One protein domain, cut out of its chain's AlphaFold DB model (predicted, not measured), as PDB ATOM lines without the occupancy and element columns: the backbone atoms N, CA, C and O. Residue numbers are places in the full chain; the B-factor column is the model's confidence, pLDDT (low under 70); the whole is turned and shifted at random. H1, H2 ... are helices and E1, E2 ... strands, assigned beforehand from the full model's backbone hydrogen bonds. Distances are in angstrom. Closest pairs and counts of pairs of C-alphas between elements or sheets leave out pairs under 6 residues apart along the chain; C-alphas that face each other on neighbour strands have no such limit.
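This is residues 93 to 194 of the 194 residues of an uncharacterized protein of Candidatus Yanofskybacteria bacterium RIFCSPHIGHO2_01_FULL_44_22 (UniProt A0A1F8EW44). A strongly twisted sheet of six strands curls round the helix H1, and the shorter helix H2 packs on the same face of the sheet, whose other face is bare of named helices. A small separate hairpin, E6 and E7, lies at one end of the longest axis, and the long link from E4 to E5 lies at the other. The printed part has 102 residues with two named helices and eight named strands, in the order E1 H1 E2 E3 E4 E5 H2 E6 E7 E8; the class is mixed, helices and strands. The large sheet has the order E1 - E8 - E2 - E3 - E4 - E5, all antiparallel. The whole is compact, with a radius of gyration of the C-alphas of 13.8 A and spans of 42 by 36 by 29 A.

In the sheet, E2 (residues 116 to 120) and E3 (residues 125 to 134) form a hairpin, with N 118 and O 127 2.8 A apart, within hydrogen-bond range. E4 (residues 137 to 145) forms a hairpin with E3, N 144 to O 128 being 2.9 A, and the edge strand E5 (residues 157 to 159) forms one with E4, N 143 to O 159 being 2.9 A. E2 E3 E4 E5 are a meander, each strand the antiparallel neighbour of the one before. On the other side of E2 is E8 (residues 187 to 193), with N 190 and O 117 2.8 A apart; the edge strand E1 (residues 93 to 97) is its neighbour, N 95 to O 189 being 2.8 A. H1 (residues 100 to 111) is on the sheet, its Ala 103 having its C-alpha 5.0 A from that of Ala 97 in E1, the closest pair. E1, H1 and E2 are a split strand-helix-strand unit, two strands running the same way with E8 between them, and the crossover is right-handed. H2 (residues 163 to 170) is on the same face as H1, in two layers, sheet and helices, at a height over the sheet of 8.2 A. The closest C-alphas of H1 and H2, Ala 100 and Val 167, are 6.4 A apart: close but not clearly touching, about perpendicular at 83 degrees. Every O i to N i+4 pair is within hydrogen-bond range in H1 and H2. E6 (residues 176 to 178) and E7 (residues 183 to 185) form a hairpin, N 176 to O 185 being 2.8 A, and E7 runs on into E8 at 77 degrees.

E3 is 26.9 A long, E4 23.3 A, E8 19.2 A, H1 16.1 A, E1 13.2 A, E2 12.1 A and H2 10.2 A; E5 and E7 are 6.4 A each and E6 6.0 A. E1 begins at C-alpha 93 (220.692, 151.332, 159.620), and E8 ends at C-alpha 193 (220.696, 156.452, 165.197).

The C-alphas farthest apart, those of Gln 151 and Lys 182, are 43.9 A apart. The printed part has no cut. The link from E4 to E5, 11 residues, is long; the others are tight. Mean pLDDT of the printed part is 73.3, with 42 residues under 70, among them residues 132 to 162.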
ATOM      1  N   VAL A  93     219.645 151.840 160.516       93.00
ATOM      2  CA  VAL A  93     220.692 151.332 159.620       93.00
ATOM      3  C   VAL A  93     220.859 149.829 159.809       93.00
ATOM      4  O   VAL A  93     221.201 149.371 160.896       93.00
ATOM      5  N   GLU A  94     220.678 149.060 158.736       91.38
ATOM      6  CA  GLU A  94     220.831 147.604 158.765       91.38
ATOM      7  C   GLU A  94     222.250 147.172 159.171       91.38
ATOM      8  O   GLU A  94     223.260 147.537 158.554       91.38
ATOM      9  N   LEU A  95     222.318 146.284 160.158       90.88
ATOM     10  CA  LEU A  95     223.503 145.555 160.568       90.88
ATOM     11  C   LEU A  95     223.363 144.106 160.112       90.88
ATOM     12  O   LEU A  95     222.573 143.337 160.640       90.88
ATOM     13  N   THR A  96     224.174 143.722 159.127       90.50
ATOM     14  CA  THR A  96     224.120 142.371 158.548       90.50
ATOM     15  C   THR A  96     225.494 141.710 158.556       90.50
ATOM     16  O   THR A  96     226.491 142.349 158.168       90.50
ATOM     17  N   ALA A  97     225.557 140.420 158.869       88.69
ATOM     18  CA  ALA A  97     226.762 139.609 158.725       88.69
ATOM     19  C   ALA A  97     226.452 138.161 158.309       88.69
ATOM     20  O   ALA A  97     225.389 137.623 158.604       88.69
ATOM     21  N   GLY A  98     227.403 137.540 157.602       86.31
ATOM     22  CA  GLY A  98     227.337 136.125 157.208       86.31
ATOM     23  C   GLY A  98     228.088 135.180 158.153       86.31
ATOM     24  O   GLY A  98     227.951 133.973 158.036       86.31
ATOM     25  N   SER A  99     228.886 135.708 159.088       87.75
ATOM     26  CA  SER A  99     229.627 134.909 160.072       87.75
ATOM     27  C   SER A  99     229.598 135.558 161.452       87.75
ATOM     28  O   SER A  99     229.548 136.787 161.554       87.75
ATOM     29  N   ALA A 100     229.680 134.733 162.502       86.31
ATOM     30  CA  ALA A 100     229.642 135.168 163.900       86.31
ATOM     31  C   ALA A 100     230.719 136.215 164.215       86.31
ATOM     32  O   ALA A 100     230.407 137.297 164.701       86.31
ATOM     33  N   LYS A 101     231.977 135.944 163.832       87.44
ATOM     34  CA  LYS A 101     233.112 136.860 164.047       87.44
ATOM     35  C   LYS A 101     232.842 138.252 163.468       87.44
ATOM     36  O   LYS A 101     233.045 139.260 164.139       87.44
ATOM     37  N   LYS A 102     232.339 138.328 162.228       90.19
ATOM     38  CA  LYS A 102     231.991 139.611 161.593       90.19
ATOM     39  C   LYS A 102     230.777 140.269 162.256       90.19
ATOM     40  O   LYS A 102     230.743 141.496 162.330       90.19
ATOM     41  N   ALA A 103     229.794 139.485 162.698       88.88
ATOM     42  CA  ALA A 103     228.597 139.982 163.371       88.88
ATOM     43  C   ALA A 103     228.955 140.682 164.684       88.88
ATOM     44  O   ALA A 103     228.592 141.838 164.877       88.88
ATOM     45  N   ILE A 104     229.756 140.019 165.519       87.12
ATOM     46  CA  ILE A 104     230.206 140.526 166.814       87.12
ATOM     47  C   ILE A 104     231.039 141.801 166.673       87.12
ATOM     48  O   ILE A 104     230.733 142.803 167.315       87.12
ATOM     49  N   VAL A 105     232.026 141.826 165.770       87.75
ATOM     50  CA  VAL A 105     232.838 143.037 165.537       87.75
ATOM     51  C   VAL A 105     231.962 144.225 165.125       87.75
ATOM     52  O   VAL A 105     232.152 145.338 165.612       87.75
ATOM     53  N   LYS A 106     230.983 144.006 164.239       91.12
ATOM     54  CA  LYS A 106     230.042 145.061 163.837       91.12
ATOM     55  C   LYS A 106     229.138 145.492 164.985       91.12
ATOM     56  O   LYS A 106     228.890 146.687 165.118       91.12
ATOM     57  N   LEU A 107     228.666 144.541 165.787       88.75
ATOM     58  CA  LEU A 107     227.802 144.801 166.929       88.75
ATOM     59  C   LEU A 107     228.513 145.689 167.954       88.75
ATOM     60  O   LEU A 107     228.012 146.766 168.250       88.75
ATOM     61  N   TYR A 108     229.711 145.315 168.409       85.44
ATOM     62  CA  TYR A 108     230.480 146.132 169.356       85.44
ATOM     63  C   TYR A 108     230.796 147.525 168.810       85.44
ATOM     64  O   TYR A 108     230.659 148.512 169.528       85.44
ATOM     65  N   ARG A 109     231.168 147.632 167.527       88.12
ATOM     66  CA  ARG A 109     231.395 148.939 166.890       88.12
ATOM     67  C   ARG A 109     230.145 149.816 166.909       88.12
ATOM     68  O   ARG A 109     230.270 151.009 167.148       88.12
ATOM     69  N   ALA A 110     228.964 149.248 166.663       89.94
ATOM     70  CA  ALA A 110     227.706 149.991 166.705       89.94
ATOM     71  C   ALA A 110     227.327 150.396 168.138       89.94
ATOM     72  O   ALA A 110     227.023 151.564 168.384       89.94
ATOM     73  N   LEU A 111     227.440 149.463 169.088       85.94
ATOM     74  CA  LEU A 111     227.111 149.671 170.502       85.94
ATOM     75  C   LEU A 111     228.011 150.698 171.207       85.94
ATOM     76  O   LEU A 111     227.688 151.132 172.309       85.94
ATOM     77  N   ASN A 112     229.110 151.127 170.578       81.38
ATOM     78  CA  ASN A 112     229.920 152.248 171.059       81.38
ATOM     79  C   ASN A 112     229.174 153.587 171.048       81.38
ATOM     80  O   ASN A 112     229.598 154.505 171.748       81.38
ATOM     81  N   SER A 113     228.130 153.716 170.233       85.12
ATOM     82  CA  SER A 113     227.454 154.997 170.011       85.12
ATOM     83  C   SER A 113     225.938 154.881 169.961       85.12
ATOM     84  O   SER A 113     225.256 155.862 170.225       85.12
ATOM     85  N   TRP A 114     225.405 153.708 169.614       91.25
ATOM     86  CA  TRP A 114     223.995 153.550 169.277       91.25
ATOM     87  C   TRP A 114     223.441 152.227 169.816       91.25
ATOM     88  O   TRP A 114     224.135 151.208 169.737       91.25
ATOM     89  N   PRO A 115     222.195 152.194 170.321       90.62
ATOM     90  CA  PRO A 115     221.519 150.940 170.612       90.62
ATOM     91  C   PRO A 115     221.282 150.160 169.313       90.62
ATOM     92  O   PRO A 115     221.116 150.730 168.227       90.62
ATOM     93  N   VAL A 116     221.269 148.833 169.430       91.50
ATOM     94  CA  VAL A 116     221.051 147.939 168.291       91.50
ATOM     95  C   VAL A 116     219.872 147.028 168.591       91.50
ATOM     96  O   VAL A 116     219.876 146.316 169.591       91.50
ATOM     97  N   ILE A 117     218.876 147.023 167.712       91.12
ATOM     98  CA  ILE A 117     217.761 146.080 167.760       91.12
ATOM     99  C   ILE A 117     218.191 144.819 167.013       91.12
ATOM    100  O   ILE A 117     218.538 144.878 165.835       91.12
ATOM    101  N   LEU A 118     218.209 143.676 167.686       87.56
ATOM    102  CA  LEU A 118     218.617 142.396 167.121       87.56
ATOM    103  C   LEU A 118     217.399 141.537 166.830       87.56
ATOM    104  O   LEU A 118     216.472 141.462 167.632       87.56
ATOM    105  N   ASN A 119     217.444 140.865 165.689       84.00
ATOM    106  CA  ASN A 119     216.461 139.875 165.301       84.00
ATOM    107  C   ASN A 119     216.949 138.494 165.755       84.00
ATOM    108  O   ASN A 119     217.932 137.985 165.225       84.00
ATOM    109  N   VAL A 120     216.320 137.914 166.770       76.88
ATOM    110  CA  VAL A 120     216.772 136.680 167.431       76.88
ATOM    111  C   VAL A 120     215.753 135.551 167.245       76.88
ATOM    112  O   VAL A 120     214.641 135.768 166.765       76.88
ATOM    113  N   VAL A 121     216.147 134.324 167.599       70.56
ATOM    114  CA  VAL A 121     215.299 133.117 167.574       70.56
ATOM    115  C   VAL A 121     214.773 132.816 166.158       70.56
ATOM    116  O   VAL A 121     213.579 132.717 165.919       70.56
ATOM    117  N   ASN A 122     215.678 132.669 165.180       67.75
ATOM    118  CA  ASN A 122     215.325 132.444 163.760       67.75
ATOM    119  C   ASN A 122     214.282 133.442 163.231       67.75
ATOM    120  O   ASN A 122     213.339 133.074 162.530       67.75
ATOM    121  N   CYS A 123     214.477 134.704 163.589       64.75
ATOM    122  CA  CYS A 123     213.708 135.829 163.097       64.75
ATOM    123  C   CYS A 123     212.289 136.008 163.601       64.75
ATOM    124  O   CYS A 123     211.562 136.843 163.066       64.75
ATOM    125  N   SER A 124     211.915 135.298 164.659       68.69
ATOM    126  CA  SER A 124     210.602 135.462 165.272       68.69
ATOM    127  C   SER A 124     210.547 136.567 166.326       68.69
ATOM    128  O   SER A 124     209.449 136.886 166.767       68.69
ATOM    129  N   HIS A 125     211.686 137.121 166.769       76.94
ATOM    130  CA  HIS A 125     211.712 138.016 167.930       76.94
ATOM    131  C   HIS A 125     212.700 139.178 167.814       76.94
ATOM    132  O   HIS A 125     213.756 139.049 167.189       76.94
ATOM    133  N   TRP A 126     212.379 140.303 168.459       83.69
ATOM    134  CA  TRP A 126     213.208 141.511 168.485       83.69
ATOM    135  C   TRP A 126     213.627 141.870 169.908       83.69
ATOM    136  O   TRP A 126     212.791 141.995 170.801       83.69
ATOM    137  N   VAL A 127     214.924 142.095 170.105       82.44
ATOM    138  CA  VAL A 127     215.497 142.493 171.399       82.44
ATOM    139  C   VAL A 127     216.405 143.705 171.244       82.44
ATOM    140  O   VAL A 127     217.027 143.885 170.197       82.44
ATOM    141  N   VAL A 128     216.523 144.538 172.278       85.38
ATOM    142  CA  VAL A 128     217.437 145.695 172.255       85.38
ATOM    143  C   VAL A 128     218.737 145.343 172.956       85.38
ATOM    144  O   VAL A 128     218.738 145.099 174.160       85.38
ATOM    145  N   ALA A 129     219.842 145.361 172.216       84.88
ATOM    146  CA  ALA A 129     221.187 145.231 172.750       84.88
ATOM    147  C   ALA A 129     221.776 146.605 173.089       84.88
ATOM    148  O   ALA A 129     221.694 147.556 172.300       84.88
ATOM    149  N   ARG A 130     222.421 146.684 174.257       74.56
ATOM    150  CA  ARG A 130     223.182 147.849 174.726       74.56
ATOM    151  C   ARG A 130     224.553 147.415 175.243       74.56
ATOM    152  O   ARG A 130     224.722 146.307 175.757       74.56
ATOM    153  N   ALA A 131     225.539 148.296 175.108       70.81
ATOM    154  CA  ALA A 131     226.815 148.121 175.789       70.81
ATOM    155  C   ALA A 131     226.705 148.601 177.242       70.81
ATOM    156  O   ALA A 131     226.098 149.635 177.516       70.81
ATOM    157  N   LYS A 132     227.371 147.893 178.154       64.75
ATOM    158  CA  LYS A 132     227.726 148.398 179.489       64.75
ATOM    159  C   LYS A 132     229.226 148.217 179.653       64.75
ATOM    160  O   LYS A 132     229.825 147.277 179.123       64.75
ATOM    161  N   ARG A 133     229.843 149.131 180.390       60.81
ATOM    162  CA  ARG A 133     231.215 148.951 180.860       60.81
ATOM    163  C   ARG A 133     231.168 148.119 182.140       60.81
ATOM    164  O   ARG A 133     230.503 148.522 183.087       60.81
ATOM    165  N   ILE A 134     231.863 146.985 182.163       58.00
ATOM    166  CA  ILE A 134     232.135 146.218 183.386       58.00
ATOM    167  C   ILE A 134     233.654 146.174 183.546       58.00
ATOM    168  O   ILE A 134     234.337 145.649 182.670       58.00
ATOM    169  N   GLY A 135     234.183 146.735 184.639       57.56
ATOM    170  CA  GLY A 135     235.612 146.639 184.978       57.56
ATOM    171  C   GLY A 135     236.559 147.110 183.865       57.56
ATOM    172  O   GLY A 135     237.494 146.402 183.513       57.56
ATOM    173  N   GLY A 136     236.275 148.250 183.225       58.44
ATOM    174  CA  GLY A 136     237.100 148.794 182.132       58.44
ATOM    175  C   GLY A 136     236.931 148.105 180.767       58.44
ATOM    176  O   GLY A 136     237.227 148.714 179.740       58.44
ATOM    177  N   GLN A 137     236.361 146.898 180.716       55.66
ATOM    178  CA  GLN A 137     236.053 146.189 179.474       55.66
ATOM    179  C   GLN A 137     234.619 146.487 179.007       55.66
ATOM    180  O   GLN A 137     233.658 146.477 179.784       55.66
ATOM    181  N   ARG A 138     234.450 146.772 177.708       54.06
ATOM    182  CA  ARG A 138     233.119 146.880 177.088       54.06
ATOM    183  C   ARG A 138     232.632 145.481 176.740       54.06
ATOM    184  O   ARG A 138     233.209 144.829 175.877       54.06
ATOM    185  N   LYS A 139     231.554 145.053 177.385       59.66
ATOM    186  CA  LYS A 139     230.839 143.818 177.054       59.66
ATOM    187  C   LYS A 139     229.480 144.183 176.432       59.66
ATOM    188  O   LYS A 139     229.039 145.336 176.506       59.66
ATOM    189  N   VAL A 140     228.818 143.231 175.777       60.34
ATOM    190  CA  VAL A 140     227.369 143.334 175.532       60.34
ATOM    191  C   VAL A 140     226.703 142.924 176.842       60.34
ATOM    192  O   VAL A 140     226.921 141.812 177.298       60.34
ATOM    193  N   VAL A 141     225.993 143.834 177.510       55.12
ATOM    194  CA  VAL A 141     225.614 143.657 178.936       55.12
ATOM    195  C   VAL A 141     224.215 144.192 179.214       55.12
ATOM    196  O   VAL A 141     223.931 144.724 180.274       55.12
ATOM    197  N   CYS A 142     223.355 144.247 178.210       58.38
ATOM    198  CA  CYS A 142     221.944 144.458 178.484       58.38
ATOM    199  C   CYS A 142     221.179 144.116 177.223       58.38
ATOM    200  O   CYS A 142     221.155 144.903 176.271       58.38
ATOM    201  N   ILE A 143     220.581 142.935 177.215       64.69
ATOM    202  CA  ILE A 143     219.539 142.603 176.262       64.69
ATOM    203  C   ILE A 143     218.222 142.882 176.962       64.69
ATOM    204  O   ILE A 143     217.919 142.295 177.997       64.69
ATOM    205  N   SER A 144     217.480 143.842 176.425       63.38
ATOM    206  CA  SER A 144     216.119 144.119 176.872       63.38
ATOM    207  C   SER A 144     215.186 143.296 176.001       63.38
ATOM    208  O   SER A 144     215.058 143.574 174.805       63.38
ATOM    209  N   ASP A 145     214.589 142.269 176.598       65.75
ATOM    210  CA  ASP A 145     213.548 141.466 175.972       65.75
ATOM    211  C   ASP A 145     212.178 142.009 176.403       65.75
ATOM    212  O   ASP A 145     211.815 141.899 177.581       65.75
ATOM    213  N   PRO A 146     211.430 142.635 175.484       58.03
ATOM    214  CA  PRO A 146     210.140 143.235 175.792       58.03
ATOM    215  C   PRO A 146     209.013 142.224 176.058       58.03
ATOM    216  O   PRO A 146     207.966 142.637 176.557       58.03
ATOM    217  N   GLU A 147     209.195 140.935 175.744       59.22
ATOM    218  CA  GLU A 147     208.146 139.908 175.868       59.22
ATOM    219  C   GLU A 147     208.500 138.754 176.811       59.22
ATOM    220  O   GLU A 147     207.716 137.812 176.934       59.22
ATOM    221  N   ARG A 148     209.637 138.797 177.516       54.56
ATOM    222  CA  ARG A 148     209.992 137.702 178.425       54.56
ATOM    223  C   ARG A 148     208.965 137.589 179.558       54.56
ATOM    224  O   ARG A 148     208.825 138.481 180.391       54.56
ATOM    225  N   THR A 149     208.269 136.458 179.606       41.69
ATOM    226  CA  THR A 149     207.318 136.136 180.673       41.69
ATOM    227  C   THR A 149     208.086 135.753 181.938       41.69
ATOM    228  O   THR A 149     208.617 134.648 182.035       41.69
ATOM    229  N   ILE A 150     208.153 136.648 182.923       39.31
ATOM    230  CA  ILE A 150     208.522 136.278 184.296       39.31
ATOM    231  C   ILE A 150     207.203 136.055 185.028       39.31
ATOM    232  O   ILE A 150     206.445 137.007 185.181       39.31
ATOM    233  N   GLN A 151     206.911 134.804 185.406       36.59
ATOM    234  CA  GLN A 151     205.783 134.420 186.274       36.59
ATOM    235  C   GLN A 151     204.502 135.253 186.029       36.59
ATOM    236  O   GLN A 151     204.089 136.051 186.864       36.59
ATOM    237  N   ASN A 152     203.898 135.094 184.847       30.55
ATOM    238  CA  ASN A 152     202.621 135.716 184.453       30.55
ATOM    239  C   ASN A 152     202.596 137.255 184.314       30.55
ATOM    240  O   ASN A 152     201.534 137.831 184.085       30.55
ATOM    241  N   LEU A 153     203.748 137.932 184.343       31.34
ATOM    242  CA  LEU A 153     203.874 139.358 184.033       31.34
ATOM    243  C   LEU A 153     204.675 139.547 182.734       31.34
ATOM    244  O   LEU A 153     205.870 139.253 182.679       31.34
ATOM    245  N   ARG A 154     204.036 140.081 181.679       43.34
ATOM    246  CA  ARG A 154     204.744 140.603 180.492       43.34
ATOM    247  C   ARG A 154     205.466 141.898 180.895       43.34
ATOM    248  O   ARG A 154     204.872 142.976 180.855       43.34
ATOM    249  N   ARG A 155     206.722 141.801 181.338       41.62
ATOM    250  CA  ARG A 155     207.589 142.942 181.692       41.62
ATOM    251  C   ARG A 155     208.843 142.926 180.817       41.62
ATOM    252  O   ARG A 155     209.288 141.865 180.399       41.62
ATOM    253  N   THR A 156     209.421 144.102 180.560       47.06
ATOM    254  CA  THR A 156     210.740 144.177 179.910       47.06
ATOM    255  C   THR A 156     211.770 143.552 180.844       47.06
ATOM    256  O   THR A 156     211.991 144.063 181.941       47.06
ATOM    257  N   ALA A 157     212.376 142.442 180.432       52.50
ATOM    258  CA  ALA A 157     213.427 141.785 181.193       52.50
ATOM    259  C   ALA A 157     214.789 142.221 180.655       52.50
ATOM    260  O   ALA A 157     215.072 142.078 179.464       52.50
ATOM    261  N   HIS A 158     215.639 142.732 181.539       58.00
ATOM    262  CA  HIS A 158     217.043 142.970 181.237       58.00
ATOM    263  C   HIS A 158     217.842 141.731 181.624       58.00
ATOM    264  O   HIS A 158     217.732 141.260 182.754       58.00
ATOM    265  N   TYR A 159     218.635 141.197 180.701       58.44
ATOM    266  CA  TYR A 159     219.582 140.136 181.022       58.44
ATOM    267  C   TYR A 159     220.917 140.341 180.312       58.44
ATOM    268  O   TYR A 159     220.986 140.858 179.191       58.44
ATOM    269  N   ASP A 160     221.974 139.921 180.994       60.75
ATOM    270  CA  ASP A 160     223.334 139.939 180.481       60.75
ATOM    271  C   ASP A 160     223.570 138.595 179.797       60.75
ATOM    272  O   ASP A 160     223.733 137.572 180.456       60.75
ATOM    273  N   ALA A 161     223.510 138.575 178.464       60.34
ATOM    274  CA  ALA A 161     223.828 137.375 177.702       60.34
ATOM    275  C   ALA A 161     225.335 137.285 177.471       60.34
ATOM    276  O   ALA A 161     225.956 138.243 176.999       60.34
ATOM    277  N   GLU A 162     225.912 136.111 177.710       67.00
ATOM    278  CA  GLU A 162     227.267 135.836 177.248       67.00
ATOM    279  C   GLU A 162     227.333 135.879 175.717       67.00
ATOM    280  O   GLU A 162     226.393 135.499 175.014       67.00
ATOM    281  N   GLU A 163     228.477 136.292 175.166       73.75
ATOM    282  CA  GLU A 163     228.654 136.443 173.718       73.75
ATOM    283  C   GLU A 163     228.324 135.156 172.944       73.75
ATOM    284  O   GLU A 163     227.661 135.204 171.907       73.75
ATOM    285  N   LYS A 164     228.731 133.993 173.469       75.19
ATOM    286  CA  LYS A 164     228.432 132.685 172.866       75.19
ATOM    287  C   LYS A 164     226.927 132.429 172.785       75.19
ATOM    288  O   LYS A 164     226.434 131.962 171.756       75.19
ATOM    289  N   GLU A 165     226.197 132.749 173.848       74.38
ATOM    290  CA  GLU A 165     224.749 132.585 173.897       74.38
ATOM    291  C   GLU A 165     224.044 133.571 172.959       74.38
ATOM    292  O   GLU A 165     223.176 133.165 172.183       74.38
ATOM    293  N   LEU A 166     224.480 134.832 172.945       77.62
ATOM    294  CA  LEU A 166     223.983 135.846 172.021       77.62
ATOM    295  C   LEU A 166     224.159 135.408 170.565       77.62
ATOM    296  O   LEU A 166     223.203 135.442 169.796       77.62
ATOM    297  N   VAL A 167     225.349 134.949 170.173       82.06
ATOM    298  CA  VAL A 167     225.609 134.462 168.807       82.06
ATOM    299  C   VAL A 167     224.695 133.291 168.455       82.06
ATOM    300  O   VAL A 167     224.231 133.201 167.317       82.06
ATOM    301  N   ARG A 168     224.424 132.393 169.407       81.81
ATOM    302  CA  ARG A 168     223.528 131.248 169.206       81.81
ATOM    303  C   ARG A 168     222.085 131.692 168.970       81.81
ATOM    304  O   ARG A 168     221.455 131.174 168.052       81.81
ATOM    305  N   LEU A 169     221.579 132.630 169.771       75.44
ATOM    306  CA  LEU A 169     220.206 133.144 169.676       75.44
ATOM    307  C   LEU A 169     220.005 134.074 168.475       75.44
ATOM    308  O   LEU A 169     218.946 134.062 167.858       75.44
ATOM    309  N   TRP A 170     221.020 134.865 168.135       84.56
ATOM    310  CA  TRP A 170     220.987 135.832 167.040       84.56
ATOM    311  C   TRP A 170     221.129 135.187 165.660       84.56
ATOM    312  O   TRP A 170     220.711 135.751 164.651       84.56
ATOM    313  N   ARG A 171     221.724 133.996 165.589       81.69
ATOM    314  CA  ARG A 171     221.901 133.310 164.314       81.69
ATOM    315  C   ARG A 171     220.552 132.879 163.742       81.69
ATOM    316  O   ARG A 171     219.896 131.996 164.288       81.69
ATOM    317  N   ASP A 172     220.224 133.389 162.563       79.44
ATOM    318  CA  ASP A 172     219.214 132.780 161.710       79.44
ATOM    319  C   ASP A 172     219.814 131.559 160.997       79.44
ATOM    320  O   ASP A 172     220.729 131.664 160.168       79.44
ATOM    321  N   LYS A 173     219.308 130.370 161.346       67.81
ATOM    322  CA  LYS A 173     219.734 129.095 160.752       67.81
ATOM    323  C   LYS A 173     219.276 128.948 159.305       67.81
ATOM    324  O   LYS A 173     219.960 128.287 158.522       67.81
ATOM    325  N   LYS A 174     218.141 129.548 158.941       66.94
ATOM    326  CA  LYS A 174     217.637 129.532 157.563       66.94
ATOM    327  C   LYS A 174     218.362 130.572 156.726       66.94
ATOM    328  O   LYS A 174     218.677 130.283 155.578       66.94
ATOM    329  N   GLY A 175     218.757 131.688 157.321       63.25
ATOM    330  CA  GLY A 175     219.524 132.755 156.700       63.25
ATOM    331  C   GLY A 175     218.761 133.445 155.570       63.25
ATOM    332  O   GLY A 175     218.100 132.814 154.749       63.25
ATOM    333  N   TRP A 176     218.887 134.760 155.474       72.00
ATOM    334  CA  TRP A 176     218.151 135.541 154.485       72.00
ATOM    335  C   TRP A 176     218.985 135.789 153.247       72.00
ATOM    336  O   TRP A 176     220.136 136.227 153.330       72.00
ATOM    337  N   TRP A 177     218.405 135.543 152.076       69.31
ATOM    338  CA  TRP A 177     219.042 135.938 150.832       69.31
ATOM    339  C   TRP A 177     218.853 137.436 150.604       69.31
ATOM    340  O   TRP A 177     217.783 137.900 150.212       69.31
ATOM    341  N   ASN A 178     219.911 138.214 150.813       66.50
ATOM    342  CA  ASN A 178     219.889 139.625 150.470       66.50
ATOM    343  C   ASN A 178     220.096 139.774 148.963       66.50
ATOM    344  O   ASN A 178     221.230 139.713 148.484       66.50
ATOM    345  N   LYS A 179     219.002 139.999 148.224       64.06
ATOM    346  CA  LYS A 179     219.024 140.179 146.762       64.06
ATOM    347  C   LYS A 179     219.948 141.321 146.326       64.06
ATOM    348  O   LYS A 179     220.704 141.154 145.375       64.06
ATOM    349  N   ARG A 180     219.956 142.445 147.057       65.81
ATOM    350  CA  ARG A 180     220.804 143.615 146.749       65.81
ATOM    351  C   ARG A 180     222.296 143.320 146.906       65.81
ATOM    352  O   ARG A 180     223.109 143.844 146.159       65.81
ATOM    353  N   ARG A 181     222.662 142.494 147.885       62.88
ATOM    354  CA  ARG A 181     224.056 142.155 148.216       62.88
ATOM    355  C   ARG A 181     224.486 140.775 147.713       62.88
ATOM    356  O   ARG A 181     225.590 140.361 148.053       62.88
ATOM    357  N   LYS A 182     223.615 140.071 146.977       74.69
ATOM    358  CA  LYS A 182     223.794 138.703 146.454       74.69
ATOM    359  C   LYS A 182     224.454 137.748 147.461       74.69
ATOM    360  O   LYS A 182     225.388 137.027 147.126       74.69
ATOM    361  N   LYS A 183     224.017 137.783 148.725       73.00
ATOM    362  CA  LYS A 183     224.620 136.977 149.799       73.00
ATOM    363  C   LYS A 183     223.609 136.541 150.845       73.00
ATOM    364  O   LYS A 183     222.657 137.267 151.135       73.00
ATOM    365  N   ARG A 184     223.889 135.399 151.476       78.69
ATOM    366  CA  ARG A 184     223.147 134.912 152.641       78.69
ATOM    367  C   ARG A 184     223.569 135.684 153.893       78.69
ATOM    368  O   ARG A 184     224.758 135.861 154.163       78.69
ATOM    369  N   ILE A 185     222.588 136.173 154.636       82.12
ATOM    370  CA  ILE A 185     222.749 136.845 155.920       82.12
ATOM    371  C   ILE A 185     222.348 135.852 156.998       82.12
ATOM    372  O   ILE A 185     221.270 135.281 156.927       82.12
ATOM    373  N   SER A 186     223.208 135.654 157.991       86.69
ATOM    374  CA  SER A 186     222.913 134.785 159.140       86.69
ATOM    375  C   SER A 186     222.714 135.572 160.429       86.69
ATOM    376  O   SER A 186     222.259 135.008 161.413       86.69
ATOM    377  N   TYR A 187     223.070 136.855 160.433       88.75
ATOM    378  CA  TYR A 187     222.943 137.753 161.573       88.75
ATOM    379  C   TYR A 187     222.382 139.077 161.077       88.75
ATOM    380  O   TYR A 187     223.021 139.731 160.241       88.75
ATOM    381  N   TYR A 188     221.206 139.445 161.576       88.44
ATOM    382  CA  TYR A 188     220.489 140.653 161.186       88.44
ATOM    383  C   TYR A 188     220.108 141.486 162.412       88.44
ATOM    384  O   TYR A 188     219.634 140.967 163.423       88.44
ATOM    385  N   GLY A 189     220.313 142.790 162.327       90.69
ATOM    386  CA  GLY A 189     219.854 143.752 163.313       90.69
ATOM    387  C   GLY A 189     219.776 145.146 162.708       90.69
ATOM    388  O   GLY A 189     220.126 145.357 161.548       90.69
ATOM    389  N   ILE A 190     219.336 146.107 163.505       93.12
ATOM    390  CA  ILE A 190     219.126 147.494 163.108       93.12
ATOM    391  C   ILE A 190     219.829 148.379 164.130       93.12
ATOM    392  O   ILE A 190     219.499 148.370 165.313       93.12
ATOM    393  N   VAL A 191     220.807 149.153 163.674       94.56
ATOM    394  CA  VAL A 191     221.404 150.229 164.469       94.56
ATOM    395  C   VAL A 191     220.436 151.403 164.458       94.56
ATOM    396  O   VAL A 191     220.062 151.875 163.381       94.56
ATOM    397  N   VAL A 192     220.049 151.884 165.636       93.88
ATOM    398  CA  VAL A 192     219.125 153.013 165.777       93.88
ATOM    399  C   VAL A 192     219.929 154.273 166.054       93.88
ATOM    400  O   VAL A 192     220.509 154.421 167.128       93.88
ATOM    401  N   LYS A 193     220.000 155.168 165.069       93.69
ATOM    402  CA  LYS A 193     220.696 156.452 165.197       93.69
ATOM    403  C   LYS A 193     219.705 157.578 165.491       93.69
ATOM    404  O   LYS A 193     218.557 157.494 165.048       93.69
ATOM    405  N   LYS A 194     220.168 158.600 166.217       84.69
ATOM    406  CA  LYS A 194     219.506 159.911 166.254       84.69
ATOM    407  C   LYS A 194     219.491 160.537 164.862       84.69
ATOM    408  O   LYS A 194     220.407 160.220 164.064       84.69
TER     409      LYS A 194